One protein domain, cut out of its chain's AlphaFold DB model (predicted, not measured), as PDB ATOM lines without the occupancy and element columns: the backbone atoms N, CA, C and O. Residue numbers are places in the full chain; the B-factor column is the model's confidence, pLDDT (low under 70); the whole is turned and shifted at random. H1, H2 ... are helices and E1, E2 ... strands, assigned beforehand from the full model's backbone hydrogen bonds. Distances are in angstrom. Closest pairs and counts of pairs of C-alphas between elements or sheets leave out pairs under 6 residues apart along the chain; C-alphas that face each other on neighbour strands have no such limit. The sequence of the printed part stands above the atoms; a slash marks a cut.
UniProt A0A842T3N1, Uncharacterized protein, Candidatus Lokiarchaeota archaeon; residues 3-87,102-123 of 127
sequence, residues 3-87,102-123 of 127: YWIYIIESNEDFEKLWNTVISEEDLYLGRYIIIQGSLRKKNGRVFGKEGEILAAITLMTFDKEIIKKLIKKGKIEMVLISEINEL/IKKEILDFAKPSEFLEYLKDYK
ATOM      1  N   TYR A   3     176.013 168.482 216.657       73.88
ATOM      2  CA  TYR A   3     176.963 168.813 217.712       73.88
ATOM      3  C   TYR A   3     176.840 167.852 218.881       73.88
ATOM      4  O   TYR A   3     175.738 167.420 219.236       73.88
ATOM      5  N   TRP A   4     177.970 167.557 219.508       71.81
ATOM      6  CA  TRP A   4     178.010 166.876 220.794       71.81
ATOM      7  C   TRP A   4     179.239 167.302 221.584       71.81
ATOM      8  O   TRP A   4     180.164 167.911 221.048       71.81
ATOM      9  N   ILE A   5     179.227 166.979 222.873       75.75
ATOM     10  CA  ILE A   5     180.392 167.115 223.735       75.75
ATOM     11  C   ILE A   5     180.965 165.727 223.992       75.75
ATOM     12  O   ILE A   5     180.234 164.774 224.278       75.75
ATOM     13  N   TYR A   6     182.283 165.636 223.894       78.75
ATOM     14  CA  TYR A   6     183.059 164.511 224.385       78.75
ATOM     15  C   TYR A   6     183.666 164.891 225.733       78.75
ATOM     16  O   TYR A   6     184.374 165.892 225.819       78.75
ATOM     17  N   ILE A   7     183.365 164.116 226.775       81.12
ATOM     18  CA  ILE A   7     183.980 164.276 228.097       81.12
ATOM     19  C   ILE A   7     185.322 163.561 228.071       81.12
ATOM     20  O   ILE A   7     185.412 162.410 227.657       81.12
ATOM     21  N   ILE A   8     186.349 164.261 228.520       83.62
ATOM     22  CA  ILE A   8     187.714 163.778 228.557       83.62
ATOM     23  C   ILE A   8     187.985 163.287 229.983       83.62
ATOM     24  O   ILE A   8     187.986 164.070 230.938       83.62
ATOM     25  N   GLU A   9     188.155 161.974 230.141       80.50
ATOM     26  CA  GLU A   9     188.342 161.342 231.455       80.50
ATOM     27  C   GLU A   9     189.811 161.065 231.784       80.50
ATOM     28  O   GLU A   9     190.170 161.097 232.961       80.50
ATOM     29  N   SER A  10     190.652 160.872 230.767       82.75
ATOM     30  CA  SER A  10     192.086 160.592 230.890       82.75
ATOM     31  C   SER A  10     192.872 161.076 229.663       82.75
ATOM     32  O   SER A  10     192.284 161.343 228.606       82.75
ATOM     33  N   ASN A  11     194.204 161.177 229.774       83.25
ATOM     34  CA  ASN A  11     195.060 161.502 228.624       83.25
ATOM     35  C   ASN A  11     194.915 160.456 227.500       83.25
ATOM     36  O   ASN A  11     194.864 160.807 226.325       83.25
ATOM     37  N   GLU A  12     194.758 159.178 227.859       83.81
ATOM     38  CA  GLU A  12     194.538 158.093 226.897       83.81
ATOM     39  C   GLU A  12     193.232 158.283 226.103       83.81
ATOM     40  O   GLU A  12     193.193 158.065 224.888       83.81
ATOM     41  N   ASP A  13     192.158 158.732 226.758       79.88
ATOM     42  CA  ASP A  13     190.882 159.015 226.088       79.88
ATOM     43  C   ASP A  13     190.991 160.200 225.133       79.88
ATOM     44  O   ASP A  13     190.435 160.173 224.029       79.88
ATOM     45  N   PHE A  14     191.759 161.219 225.519       83.12
ATOM     46  CA  PHE A  14     192.036 162.354 224.650       83.12
ATOM     47  C   PHE A  14     192.815 161.944 223.396       83.12
ATOM     48  O   PHE A  14     192.440 162.319 222.283       83.12
ATOM     49  N   GLU A  15     193.853 161.118 223.544       84.19
ATOM     50  CA  GLU A  15     194.622 160.587 222.415       84.19
ATOM     51  C   GLU A  15     193.749 159.733 221.480       84.19
ATOM     52  O   GLU A  15     193.825 159.864 220.253       84.19
ATOM     53  N   LYS A  16     192.859 158.894 222.030       83.06
ATOM     54  CA  LYS A  16     191.884 158.115 221.243       83.06
ATOM     55  C   LYS A  16     190.933 159.012 220.456       83.06
ATOM     56  O   LYS A  16     190.641 158.715 219.288       83.06
ATOM     57  N   LEU A  17     190.446 160.091 221.069       84.44
ATOM     58  CA  LEU A  17     189.605 161.070 220.389       84.44
ATOM     59  C   LEU A  17     190.371 161.740 219.247       84.44
ATOM     60  O   LEU A  17     189.873 161.775 218.122       84.44
ATOM     61  N   TRP A  18     191.580 162.226 219.514       84.88
ATOM     62  CA  TRP A  18     192.402 162.922 218.527       84.88
ATOM     63  C   TRP A  18     192.711 162.040 217.312       84.88
ATOM     64  O   TRP A  18     192.479 162.441 216.171       84.88
ATOM     65  N   ASN A  19     193.111 160.789 217.548       84.94
ATOM     66  CA  ASN A  19     193.318 159.805 216.485       84.94
ATOM     67  C   ASN A  19     192.037 159.535 215.683       84.94
ATOM     68  O   ASN A  19     192.090 159.332 214.471       84.94
ATOM     69  N   THR A  20     190.878 159.544 216.345       84.69
ATOM     70  CA  THR A  20     189.582 159.376 215.678       84.69
ATOM     71  C   THR A  20     189.270 160.561 214.768       84.69
ATOM     72  O   THR A  20     188.885 160.333 213.625       84.69
ATOM     73  N   VAL A  21     189.487 161.793 215.236       85.00
ATOM     74  CA  VAL A  21     189.285 163.022 214.449       85.00
ATOM     75  C   VAL A  21     190.190 163.051 213.225       85.00
ATOM     76  O   VAL A  21     189.704 163.277 212.127       85.00
ATOM     77  N   ILE A  22     191.480 162.741 213.381       86.19
ATOM     78  CA  ILE A  22     192.412 162.692 212.243       86.19
ATOM     79  C   ILE A  22     191.981 161.643 211.206       86.19
ATOM     80  O   ILE A  22     192.194 161.832 210.012       86.19
ATOM     81  N   SER A  23     191.394 160.530 211.649       85.38
ATOM     82  CA  SER A  23     191.009 159.423 210.766       85.38
ATOM     83  C   SER A  23     189.650 159.575 210.073       85.38
ATOM     84  O   SER A  23     189.336 158.772 209.195       85.38
ATOM     85  N   GLU A  24     188.817 160.533 210.485       85.94
ATOM     86  CA  GLU A  24     187.453 160.707 209.975       85.94
ATOM     87  C   GLU A  24     187.322 162.119 209.371       85.94
ATOM     88  O   GLU A  24     187.144 163.090 210.098       85.94
ATOM     89  N   GLU A  25     187.397 162.227 208.038       82.88
ATOM     90  CA  GLU A  25     187.494 163.504 207.290       82.88
ATOM     91  C   GLU A  25     186.362 164.508 207.573       82.88
ATOM     92  O   GLU A  25     186.553 165.718 207.486       82.88
ATOM     93  N   ASP A  26     185.190 164.009 207.953       86.19
ATOM     94  CA  ASP A  26     183.978 164.795 208.192       86.19
ATOM     95  C   ASP A  26     183.692 165.016 209.691       86.19
ATOM     96  O   ASP A  26     182.582 165.408 210.080       86.19
ATOM     97  N   LEU A  27     184.675 164.748 210.555       84.44
ATOM     98  CA  LEU A  27     184.622 165.028 211.985       84.44
ATOM     99  C   LEU A  27     185.482 166.250 212.322       84.44
ATOM    100  O   LEU A  27     186.696 166.238 212.164       84.44
ATOM    101  N   TYR A  28     184.855 167.286 212.872       84.12
ATOM    102  CA  TYR A  28     185.527 168.534 213.215       84.12
ATOM    103  C   TYR A  28     185.551 168.732 214.729       84.12
ATOM    104  O   TYR A  28     184.542 168.531 215.412       84.12
ATOM    105  N   LEU A  29     186.697 169.167 215.247       83.12
ATOM    106  CA  LEU A  29     186.829 169.629 216.625       83.12
ATOM    107  C   LEU A  29     186.378 171.083 216.730       83.12
ATOM    108  O   LEU A  29     186.679 171.909 215.871       83.12
ATOM    109  N   GLY A  30     185.638 171.369 217.790       81.12
ATOM    110  CA  GLY A  30     185.253 172.710 218.181       81.12
ATOM    111  C   GLY A  30     186.108 173.202 219.342       81.12
ATOM    112  O   GLY A  30     187.333 173.195 219.278       81.12
ATOM    113  N   ARG A  31     185.449 173.667 220.401       82.56
ATOM    114  CA  ARG A  31     186.079 174.342 221.536       82.56
ATOM    115  C   ARG A  31     186.273 173.402 222.712       82.56
ATOM    116  O   ARG A  31     185.446 172.517 222.948       82.56
ATOM    117  N   TYR A  32     187.326 173.658 223.473       84.62
ATOM    118  CA  TYR A  32     187.554 173.026 224.762       84.62
ATOM    119  C   TYR A  32     186.664 173.686 225.817       84.62
ATOM    120  O   TYR A  32     186.396 174.889 225.762       84.62
ATOM    121  N   ILE A  33     186.150 172.895 226.754       82.75
ATOM    122  CA  ILE A  33     185.196 173.346 227.765       82.75
ATOM    123  C   ILE A  33     185.583 172.752 229.117       82.75
ATOM    124  O   ILE A  33     185.796 171.545 229.227       82.75
ATOM    125  N   ILE A  34     185.601 173.589 230.152       83.19
ATOM    126  CA  ILE A  34     185.567 173.150 231.549       83.19
ATOM    127  C   ILE A  34     184.155 173.355 232.083       83.19
ATOM    128  O   ILE A  34     183.565 174.428 231.952       83.19
ATOM    129  N   ILE A  35     183.602 172.309 232.677       79.25
ATOM    130  CA  ILE A  35     182.247 172.282 233.219       79.25
ATOM    131  C   ILE A  35     182.364 171.992 234.708       79.25
ATOM    132  O   ILE A  35     182.935 170.978 235.091       79.25
ATOM    133  N   GLN A  36     181.826 172.865 235.552       76.19
ATOM    134  CA  GLN A  36     181.715 172.623 236.989       76.19
ATOM    135  C   GLN A  36     180.253 172.338 237.320       76.19
ATOM    136  O   GLN A  36     179.405 173.232 237.227       76.19
ATOM    137  N   GLY A  37     179.970 171.093 237.697       70.38
ATOM    138  CA  GLY A  37     178.630 170.602 238.001       70.38
ATOM    139  C   GLY A  37     178.227 169.385 237.170       70.38
ATOM    140  O   GLY A  37     178.929 168.936 236.265       70.38
ATOM    141  N   SER A  38     177.057 168.839 237.496       70.56
ATOM    142  CA  SER A  38     176.505 167.664 236.827       70.56
ATOM    143  C   SER A  38     175.823 168.031 235.509       70.56
ATOM    144  O   SER A  38     175.104 169.024 235.446       70.56
ATOM    145  N   LEU A  39     175.954 167.179 234.497       69.94
ATOM    146  CA  LEU A  39     175.315 167.317 233.191       69.94
ATOM    147  C   LEU A  39     174.145 166.350 233.044       69.94
ATOM    148  O   LEU A  39     174.297 165.146 233.270       69.94
ATOM    149  N   ARG A  40     172.990 166.825 232.574       62.53
ATOM    150  CA  ARG A  40     171.859 165.942 232.253       62.53
ATOM    151  C   ARG A  40     171.821 165.593 230.762       62.53
ATOM    152  O   ARG A  40     171.739 166.458 229.887       62.53
ATOM    153  N   LYS A  41     171.847 164.292 230.454       64.94
ATOM    154  CA  LYS A  41     171.622 163.745 229.104       64.94
ATOM    155  C   LYS A  41     170.147 163.893 228.702       64.94
ATOM    156  O   LYS A  41     169.267 163.862 229.562       64.94
ATOM    157  N   LYS A  42     169.861 163.913 227.389       57.19
ATOM    158  CA  LYS A  42     168.480 163.974 226.843       57.19
ATOM    159  C   LYS A  42     167.541 162.879 227.367       57.19
ATOM    160  O   LYS A  42     166.335 163.078 227.404       57.19
ATOM    161  N   ASN A  43     168.078 161.729 227.771       58.94
ATOM    162  CA  ASN A  43     167.315 160.612 228.337       58.94
ATOM    163  C   ASN A  43     167.143 160.683 229.869       58.94
ATOM    164  O   ASN A  43     166.737 159.699 230.479       58.94
ATOM    165  N   GLY A  44     167.503 161.801 230.504       61.88
ATOM    166  CA  GLY A  44     167.386 162.007 231.948       61.88
ATOM    167  C   GLY A  44     168.540 161.442 232.783       61.88
ATOM    168  O   GLY A  44     168.598 161.728 233.978       61.88
ATOM    169  N   ARG A  45     169.483 160.693 232.188       62.66
ATOM    170  CA  ARG A  45     170.685 160.222 232.898       62.66
ATOM    171  C   ARG A  45     171.585 161.410 233.242       62.66
ATOM    172  O   ARG A  45     171.875 162.237 232.383       62.66
ATOM    173  N   VAL A  46     172.062 161.451 234.481       67.62
ATOM    174  CA  VAL A  46     173.019 162.456 234.955       67.62
ATOM    175  C   VAL A  46     174.445 161.937 234.760       67.62
ATOM    176  O   VAL A  46     174.712 160.746 234.945       67.62
ATOM    177  N   PHE A  47     175.339 162.818 234.326       65.31
ATOM    178  CA  PHE A  47     176.763 162.584 234.143       65.31
ATOM    179  C   PHE A  47     177.543 163.579 235.007       65.31
ATOM    180  O   PHE A  47     177.231 164.766 235.003       65.31
ATOM    181  N   GLY A  48     178.538 163.098 235.749       65.94
ATOM    182  CA  GLY A  48     179.212 163.882 236.786       65.94
ATOM    183  C   GLY A  48     178.354 164.121 238.037       65.94
ATOM    184  O   GLY A  48     177.147 163.854 238.056       65.94
ATOM    185  N   LYS A  49     178.987 164.609 239.103       69.81
ATOM    186  CA  LYS A  49     178.351 164.982 240.379       69.81
ATOM    187  C   LYS A  49     178.327 166.499 240.574       69.81
ATOM    188  O   LYS A  49     179.046 167.247 239.919       69.81
ATOM    189  N   GLU A  50     177.500 166.964 241.506       68.31
ATOM    190  CA  GLU A  50     177.551 168.357 241.953       68.31
ATOM    191  C   GLU A  50     178.941 168.672 242.534       68.31
ATOM    192  O   GLU A  50     179.478 167.896 243.324       68.31
ATOM    193  N   GLY A  51     179.547 169.777 242.087       70.12
ATOM    194  CA  GLY A  51     180.916 170.163 242.452       70.12
ATOM    195  C   GLY A  51     182.031 169.415 241.710       70.12
ATOM    196  O   GLY A  51     183.198 169.755 241.892       70.12
ATOM    197  N   GLU A  52     181.706 168.433 240.862       76.44
ATOM    198  CA  GLU A  52     182.694 167.791 239.997       76.44
ATOM    199  C   GLU A  52     183.070 168.719 238.840       76.44
ATOM    200  O   GLU A  52     182.221 169.397 238.256       76.44
ATOM    201  N   ILE A  53     184.359 168.741 238.518       81.31
ATOM    202  CA  ILE A  53     184.875 169.416 237.334       81.31
ATOM    203  C   ILE A  53     184.966 168.375 236.227       81.31
ATOM    204  O   ILE A  53     185.424 167.261 236.471       81.31
ATOM    205  N   LEU A  54     184.543 168.736 235.020       82.12
ATOM    206  CA  LEU A  54     184.622 167.920 233.819       82.12
ATOM    207  C   LEU A  54     185.357 168.708 232.738       82.12
ATOM    208  O   LEU A  54     185.005 169.853 232.447       82.12
ATOM    209  N   ALA A  55     186.353 168.078 232.129       86.25
ATOM    210  CA  ALA A  55     187.001 168.565 230.924       86.25
ATOM    211  C   ALA A  55     186.299 167.980 229.703       86.25
ATOM    212  O   ALA A  55     185.938 166.799 229.687       86.25
ATOM    213  N   ALA A  56     186.081 168.797 228.683       82.94
ATOM    214  CA  ALA A  56     185.333 168.376 227.519       82.94
ATOM    215  C   ALA A  56     185.756 169.107 226.245       82.94
ATOM    216  O   ALA A  56     186.391 170.157 226.293       82.94
ATOM    217  N   ILE A  57     185.360 168.568 225.096       84.12
ATOM    218  CA  ILE A  57     185.511 169.229 223.799       84.12
ATOM    219  C   ILE A  57     184.234 169.096 222.982       84.12
ATOM    220  O   ILE A  57     183.591 168.041 222.980       84.12
ATOM    221  N   THR A  58     183.846 170.170 222.297       81.69
ATOM    222  CA  THR A  58     182.767 170.093 221.314       81.69
ATOM    223  C   THR A  58     183.268 169.455 220.032       81.69
ATOM    224  O   THR A  58     184.387 169.682 219.582       81.69
ATOM    225  N   LEU A  59     182.413 168.642 219.436       81.38
ATOM    226  CA  LEU A  59     182.633 167.998 218.153       81.38
ATOM    227  C   LEU A  59     181.449 168.312 217.257       81.38
ATOM    228  O   LEU A  59     180.315 168.449 217.737       81.38
ATOM    229  N   MET A  60     181.712 168.416 215.960       83.69
ATOM    230  CA  MET A  60     180.671 168.635 214.972       83.69
ATOM    231  C   MET A  60     180.885 167.823 213.703       83.69
ATOM    232  O   MET A  60     182.005 167.505 213.318       83.69
ATOM    233  N   THR A  61     179.779 167.505 213.039       83.81
ATOM    234  CA  THR A  61     179.774 166.917 211.698       83.81
ATOM    235  C   THR A  61     178.525 167.344 210.931       83.81
ATOM    236  O   THR A  61     177.504 167.736 211.516       83.81
ATOM    237  N   PHE A  62     178.584 167.245 209.608       82.00
ATOM    238  CA  PHE A  62     177.427 167.403 208.733       82.00
ATOM    239  C   PHE A  62     176.765 166.061 208.397       82.00
ATOM    240  O   PHE A  62     175.597 166.062 208.005       82.00
ATOM    241  N   ASP A  63     177.440 164.935 208.654       82.38
ATOM    242  CA  ASP A  63     176.933 163.591 208.383       82.38
ATOM    243  C   ASP A  63     176.557 162.831 209.670       82.38
ATOM    244  O   ASP A  63     177.381 162.477 210.517       82.38
ATOM    245  N   LYS A  64     175.266 162.515 209.801       75.00
ATOM    246  CA  LYS A  64     174.724 161.753 210.935       75.00
ATOM    247  C   LYS A  64     175.262 160.317 210.998       75.00
ATOM    248  O   LYS A  64     175.253 159.720 212.081       75.00
ATOM    249  N   GLU A  65     175.685 159.734 209.878       79.62
ATOM    250  CA  GLU A  65     176.178 158.353 209.836       79.62
ATOM    251  C   GLU A  65     177.526 158.197 210.546       79.62
ATOM    252  O   GLU A  65     177.761 157.169 211.189       79.62
ATOM    253  N   ILE A  66     178.359 159.240 210.563       77.88
ATOM    254  CA  ILE A  66     179.630 159.256 211.304       77.88
ATOM    255  C   ILE A  66     179.380 159.094 212.797       77.88
ATOM    256  O   ILE A  66     179.964 158.223 213.440       77.88
ATOM    257  N   ILE A  67     178.430 159.853 213.345       72.88
ATOM    258  CA  ILE A  67     178.045 159.746 214.757       72.88
ATOM    259  C   ILE A  67     177.594 158.316 215.075       72.88
ATOM    260  O   ILE A  67     178.078 157.701 216.028       72.88
ATOM    261  N   LYS A  68     176.710 157.740 214.249       72.69
ATOM    262  CA  LYS A  68     176.228 156.359 214.430       72.69
ATOM    263  C   LYS A  68     177.368 155.339 214.388       72.69
ATOM    264  O   LYS A  68     177.380 154.411 215.200       72.69
ATOM    265  N   LYS A  69     178.315 155.500 213.461       77.81
ATOM    266  CA  LYS A  69     179.501 154.644 213.307       77.81
ATOM    267  C   LYS A  69     180.396 154.710 214.545       77.81
ATOM    268  O   LYS A  69     180.810 153.662 215.036       77.81
ATOM    269  N   LEU A  70     180.659 155.903 215.076       74.06
ATOM    270  CA  LEU A  70     181.518 156.099 216.250       74.06
ATOM    271  C   LEU A  70     180.917 155.499 217.526       74.06
ATOM    272  O   LEU A  70     181.630 154.827 218.274       74.06
ATOM    273  N   ILE A  71     179.601 155.640 217.716       68.44
ATOM    274  CA  ILE A  71     178.869 154.999 218.823       68.44
ATOM    275  C   ILE A  71     178.943 153.478 218.706       68.44
ATOM    276  O   ILE A  71     179.293 152.798 219.667       68.44
ATOM    277  N   LYS A  72     178.640 152.925 217.521       67.94
ATOM    278  CA  LYS A  72     178.667 151.468 217.294       67.94
ATOM    279  C   LYS A  72     180.043 150.862 217.543       67.94
ATOM    280  O   LYS A  72     180.129 149.728 217.996       67.94
ATOM    281  N   LYS A  73     181.112 151.603 217.244       66.81
ATOM    282  CA  LYS A  73     182.492 151.162 217.473       66.81
ATOM    283  C   LYS A  73     182.935 151.273 218.937       66.81
ATOM    284  O   LYS A  73     184.087 150.964 219.215       66.81
ATOM    285  N   GLY A  74     182.081 151.756 219.847       59.84
ATOM    286  CA  GLY A  74     182.451 151.998 221.245       59.84
ATOM    287  C   GLY A  74     183.557 153.045 221.407       59.84
ATOM    288  O   GLY A  74     184.161 153.137 222.467       59.84
ATOM    289  N   LYS A  75     183.844 153.824 220.354       56.62
ATOM    290  CA  LYS A  75     184.908 154.837 220.362       56.62
ATOM    291  C   LYS A  75     184.489 156.109 221.093       56.62
ATOM    292  O   LYS A  75     185.340 156.916 221.445       56.62
ATOM    293  N   ILE A  76     183.183 156.305 221.274       56.28
ATOM    294  CA  ILE A  76     182.603 157.471 221.933       56.28
ATOM    295  C   ILE A  76     181.376 157.025 222.733       56.28
ATOM    296  O   ILE A  76     180.395 156.549 222.154       56.28
ATOM    297  N   GLU A  77     181.381 157.249 224.048       49.78
ATOM    298  CA  GLU A  77     180.132 157.360 224.798       49.78
ATOM    299  C   GLU A  77     179.525 158.729 224.498       49.78
ATOM    300  O   GLU A  77     179.920 159.752 225.049       49.78
ATOM    301  N   MET A  78     178.574 158.776 223.570       50.59
ATOM    302  CA  MET A  78     177.968 160.040 223.177       50.59
ATOM    303  C   MET A  78     177.195 160.636 224.361       50.59
ATOM    304  O   MET A  78     176.139 160.134 224.766       50.59
ATOM    305  N   VAL A  79     177.698 161.740 224.909       48.59
ATOM    306  CA  VAL A  79     176.935 162.587 225.820       48.59
ATOM    307  C   VAL A  79     176.191 163.602 224.950       48.59
ATOM    308  O   VAL A  79     176.630 164.722 224.710       48.59
ATOM    309  N   LEU A  80     175.040 163.182 224.417       47.41
ATOM    310  CA  LEU A  80     174.040 164.105 223.874       47.41
ATOM    311  C   LEU A  80     173.397 164.815 225.073       47.41
ATOM    312  O   LEU A  80     172.412 164.344 225.654       47.41
ATOM    313  N   ILE A  81     174.030 165.898 225.509       44.56
ATOM    314  CA  ILE A  81     173.591 166.686 226.659       44.56
ATOM    315  C   ILE A  81     172.418 167.555 226.196       44.56
ATOM    316  O   ILE A  81     172.551 168.361 225.278       44.56
ATOM    317  N   SER A  82     171.250 167.365 226.814       37.09
ATOM    318  CA  SER A  82     170.063 168.214 226.605       37.09
ATOM    319  C   SER A  82     170.296 169.652 227.053       37.09
ATOM    320  O   SER A  82     169.629 170.555 226.577       37.09
ATOM    321  N   GLU A  83     171.228 169.863 227.974       41.62
ATOM    322  CA  GLU A  83     171.553 171.167 228.557       41.62
ATOM    323  C   GLU A  83     172.626 171.940 227.756       41.62
ATOM    324  O   GLU A  83     172.908 173.087 228.076       41.62
ATOM    325  N   ILE A  84     173.159 171.381 226.654       42.78
ATOM    326  CA  ILE A  84     173.884 172.146 225.610       42.78
ATOM    327  C   ILE A  84     172.912 172.592 224.500       42.78
ATOM    328  O   ILE A  84     173.279 172.729 223.336       42.78
ATOM    329  N   ASN A  85     171.632 172.779 224.803       37.91
ATOM    330  CA  ASN A  85     170.674 173.242 223.797       37.91
ATOM    331  C   ASN A  85     170.900 174.715 223.368       37.91
ATOM    332  O   ASN A  85     170.142 175.209 222.548       37.91
ATOM    333  N   GLU A  86     171.943 175.401 223.856       40.56
ATOM    334  CA  GLU A  86     172.222 176.820 223.560       40.56
ATOM    335  C   GLU A  86     173.498 177.088 222.736       40.56
ATOM    336  O   GLU A  86     173.754 178.232 222.380       40.56
ATOM    337  N   LEU A  87     174.341 176.091 222.420       40.25
ATOM    338  CA  LEU A  87     175.625 176.368 221.733       40.25
ATOM    339  C   LEU A  87     175.551 176.381 220.196       40.25
ATOM    340  O   LEU A  87     176.571 176.582 219.542       40.25
ATOM    341  N   ILE A 102     175.361 175.161 236.657       55.81
ATOM    342  CA  ILE A 102     176.496 174.710 235.836       55.81
ATOM    343  C   ILE A 102     177.339 175.925 235.459       55.81
ATOM    344  O   ILE A 102     176.898 176.775 234.684       55.81
ATOM    345  N   LYS A 103     178.565 176.013 235.985       63.44
ATOM    346  CA  LYS A 103     179.544 176.991 235.490       63.44
ATOM    347  C   LYS A 103     180.278 176.369 234.310       63.44
ATOM    348  O   LYS A 103     180.819 175.273 234.434       63.44
ATOM    349  N   LYS A 104     180.279 177.064 233.174       68.44
ATOM    350  CA  LYS A 104     180.997 176.662 231.962       68.44
ATOM    351  C   LYS A 104     182.059 177.697 231.628       68.44
ATOM    352  O   LYS A 104     181.758 178.888 231.580       68.44
ATOM    353  N   GLU A 105     183.269 177.233 231.377       74.75
ATOM    354  CA  GLU A 105     184.362 178.032 230.838       74.75
ATOM    355  C   GLU A 105     184.707 177.483 229.457       74.75
ATOM    356  O   GLU A 105     184.936 176.285 229.298       74.75
ATOM    357  N   ILE A 106     184.663 178.352 228.448       75.06
ATOM    358  CA  ILE A 106     185.032 178.014 227.074       75.06
ATOM    359  C   ILE A 106     186.473 178.454 226.884       75.06
ATOM    360  O   ILE A 106     186.788 179.622 227.111       75.06
ATOM    361  N   LEU A 107     187.320 177.523 226.466       75.50
ATOM    362  CA  LEU A 107     188.743 177.751 226.290       75.50
ATOM    363  C   LEU A 107     189.097 177.674 224.805       75.50
ATOM    364  O   LEU A 107     188.779 176.696 224.118       75.50
ATOM    365  N   ASP A 108     189.777 178.712 224.329       74.06
ATOM    366  CA  ASP A 108     190.249 178.816 222.956       74.06
ATOM    367  C   ASP A 108     191.746 178.473 222.918       74.06
ATOM    368  O   ASP A 108     192.599 179.308 223.208       74.06
ATOM    369  N   PHE A 109     192.057 177.223 222.566       75.50
ATOM    370  CA  PHE A 109     193.428 176.754 222.342       75.50
ATOM    371  C   PHE A 109     193.671 176.505 220.859       75.50
ATOM    372  O   PHE A 109     192.819 175.938 220.170       75.50
ATOM    373  N   ALA A 110     194.851 176.887 220.370       69.38
ATOM    374  CA  ALA A 110     195.226 176.672 218.977       69.38
ATOM    375  C   ALA A 110     195.651 175.219 218.730       69.38
ATOM    376  O   ALA A 110     195.517 174.713 217.612       69.38
ATOM    377  N   LYS A 111     196.174 174.544 219.762       78.94
ATOM    378  CA  LYS A 111     196.681 173.171 219.668       78.94
ATOM    379  C   LYS A 111     196.138 172.277 220.787       78.94
ATOM    380  O   LYS A 111     196.045 172.723 221.927       78.94
ATOM    381  N   PRO A 112     195.894 170.980 220.512       81.56
ATOM    382  CA  PRO A 112     195.540 169.996 221.542       81.56
ATOM    383  C   PRO A 112     196.532 169.924 222.709       81.56
ATOM    384  O   PRO A 112     196.128 169.730 223.849       81.56
ATOM    385  N   SER A 113     197.827 170.109 222.435       84.12
ATOM    386  CA  SER A 113     198.882 170.087 223.455       84.12
ATOM    387  C   SER A 113     198.730 171.194 224.497       84.12
ATOM    388  O   SER A 113     198.991 170.955 225.668       84.12
ATOM    389  N   GLU A 114     198.272 172.379 224.087       86.31
ATOM    390  CA  GLU A 114     198.077 173.520 224.992       86.31
ATOM    391  C   GLU A 114     196.937 173.235 225.975       86.31
ATOM    392  O   GLU A 114     197.034 173.544 227.160       86.31
ATOM    393  N   PHE A 115     195.881 172.564 225.507       86.88
ATOM    394  CA  PHE A 115     194.798 172.126 226.380       86.88
ATOM    395  C   PHE A 115     195.251 171.052 227.380       86.88
ATOM    396  O   PHE A 115     194.846 171.082 228.540       86.88
ATOM    397  N   LEU A 116     196.117 170.119 226.967       85.62
ATOM    398  CA  LEU A 116     196.675 169.110 227.875       85.62
ATOM    399  C   LEU A 116     197.555 169.731 228.965       85.62
ATOM    400  O   LEU A 116     197.457 169.336 230.125       85.62
ATOM    401  N   GLU A 117     198.400 170.700 228.610       87.19
ATOM    402  CA  GLU A 117     199.195 171.461 229.583       87.19
ATOM    403  C   GLU A 117     198.289 172.222 230.556       87.19
ATOM    404  O   GLU A 117     198.482 172.132 231.768       87.19
ATOM    405  N   TYR A 118     197.228 172.858 230.050       88.44
ATOM    406  CA  TYR A 118     196.226 173.502 230.893       88.44
ATOM    407  C   TYR A 118     195.591 172.525 231.894       88.44
ATOM    408  O   TYR A 118     195.480 172.854 233.073       88.44
ATOM    409  N   LEU A 119     195.201 171.315 231.472       86.88
ATOM    410  CA  LEU A 119     194.610 170.321 232.381       86.88
ATOM    411  C   LEU A 119     195.578 169.876 233.486       86.88
ATOM    412  O   LEU A 119     195.137 169.677 234.623       86.88
ATOM    413  N   LYS A 120     196.877 169.774 233.179       86.44
ATOM    414  CA  LYS A 120     197.931 169.472 234.162       86.44
ATOM    415  C   LYS A 120     198.074 170.584 235.193       86.44
ATOM    416  O   LYS A 120     198.026 170.320 236.395       86.44
ATOM    417  N   ASP A 121     198.174 171.828 234.734       86.00
ATOM    418  CA  ASP A 121     198.282 172.997 235.613       86.00
ATOM    419  C   ASP A 121     197.020 173.176 236.469       86.00
ATOM    420  O   ASP A 121     197.090 173.513 237.656       86.00
ATOM    421  N   TYR A 122     195.861 172.863 235.889       82.00
ATOM    422  CA  TYR A 122     194.560 172.859 236.552       82.00
ATOM    423  C   TYR A 122     194.377 171.672 237.521       82.00
ATOM    424  O   TYR A 122     193.409 171.642 238.282       82.00
ATOM    425  N   LYS A 123     195.307 170.702 237.542       81.38
ATOM    426  CA  LYS A 123     195.255 169.466 238.350       81.38
ATOM    427  C   LYS A 123     193.977 168.658 238.112       81.38
ATOM    428  O   LYS A 123     193.357 168.144 239.049       81.38
TER     429      LYS A 123
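Overview. This is residues 3 to 87 and 102 to 123 of the 127 residues of an uncharacterized protein of Candidatus Lokiarchaeota archaeon (UniProt A0A842T3N1). A strongly twisted sheet of four antiparallel strands forms a wall, with two helices, H1 and H3, running nearly antiparallel over one of its faces. The short helix H2 lies beyond one end of E3, and two long stretches without a named element, residues 37 to 52 and 73 to 87, lie on the side away from H1 and H3. The printed part has 107 residues, with three named helices and four named strands in the order E1, H1, E2, E3, H2, E4, H3; the sheet's order is E1, E3, E2, E4, and the class is mixed, helices and strands. The whole is compact, with a radius of gyration of the C-alphas of 13.5 A, and spans 35 by 33 by 23 A.

Arrangement. E1, residues 3 to 8, is an edge strand and the antiparallel neighbour of E3, residues 53 to 61, with N 6 and O 57 at 2.9 A, within hydrogen-bond range. H1, residues 11 to 23, is on the sheet at a height of 9.8 A, over E1 and E3, and runs along the strands, at 6 degrees to E3 on the local plane. E2, residues 28 to 36, forms a hairpin with E3, with N 33 and O 56 at 2.8 A. E1, H1 and E2 make a split strand-helix-strand unit, two strands running the same way with E3 between them in the sheet, and its crossover is right-handed. H2, residues 64 to 72, is only just not on the sheet, with 4 pairs of C-alphas within 10 A, and is apart from H1. E4, residues 103 to 107, is the other edge strand and the antiparallel neighbour of E2, with N 34 and O 105 at 2.9 A. H3, residues 112 to 121, is on the sheet, and its closest C-alphas with E2 are those of Phe 115 and Tyr 32, 7.5 A apart. H1 and H3 are close but not clearly touching, at a shallow tilt of 11 degrees, opposite ways; their closest C-alphas, of Asn 11 and Leu 116, are 7.8 A apart. In H1, H2 and H3 every O i to N i+4 pair is within hydrogen-bond range.

Along the chain. E1 begins at C-alpha 3, (176.963, 168.813, 217.712), and is 16.1 A long. H1 measures 18.4 A, E2 24.4 A, E3 26.3 A, H2 12.7 A and E4 13.0 A. H3, 14.6 A, ends at C-alpha 121, (198.282, 172.997, 235.613).

Size, cuts and confidence. The two C-alphas farthest apart, of Glu 65 and Asp 121, are 37.0 A apart. Residues 88 to 101 are not printed, and C-alphas 87 and 102 are 14.2 A apart across this cut, which falls in the link from H2 to E4. The link from E2 to E3, 16 residues, is long; within it residues 39 to 40 pair antiparallel with 46 to 47. The mean pLDDT of the printed part is 73.8, and it is under 70 at residues 39 to 50, 71 to 87, 102 to 104 and 110.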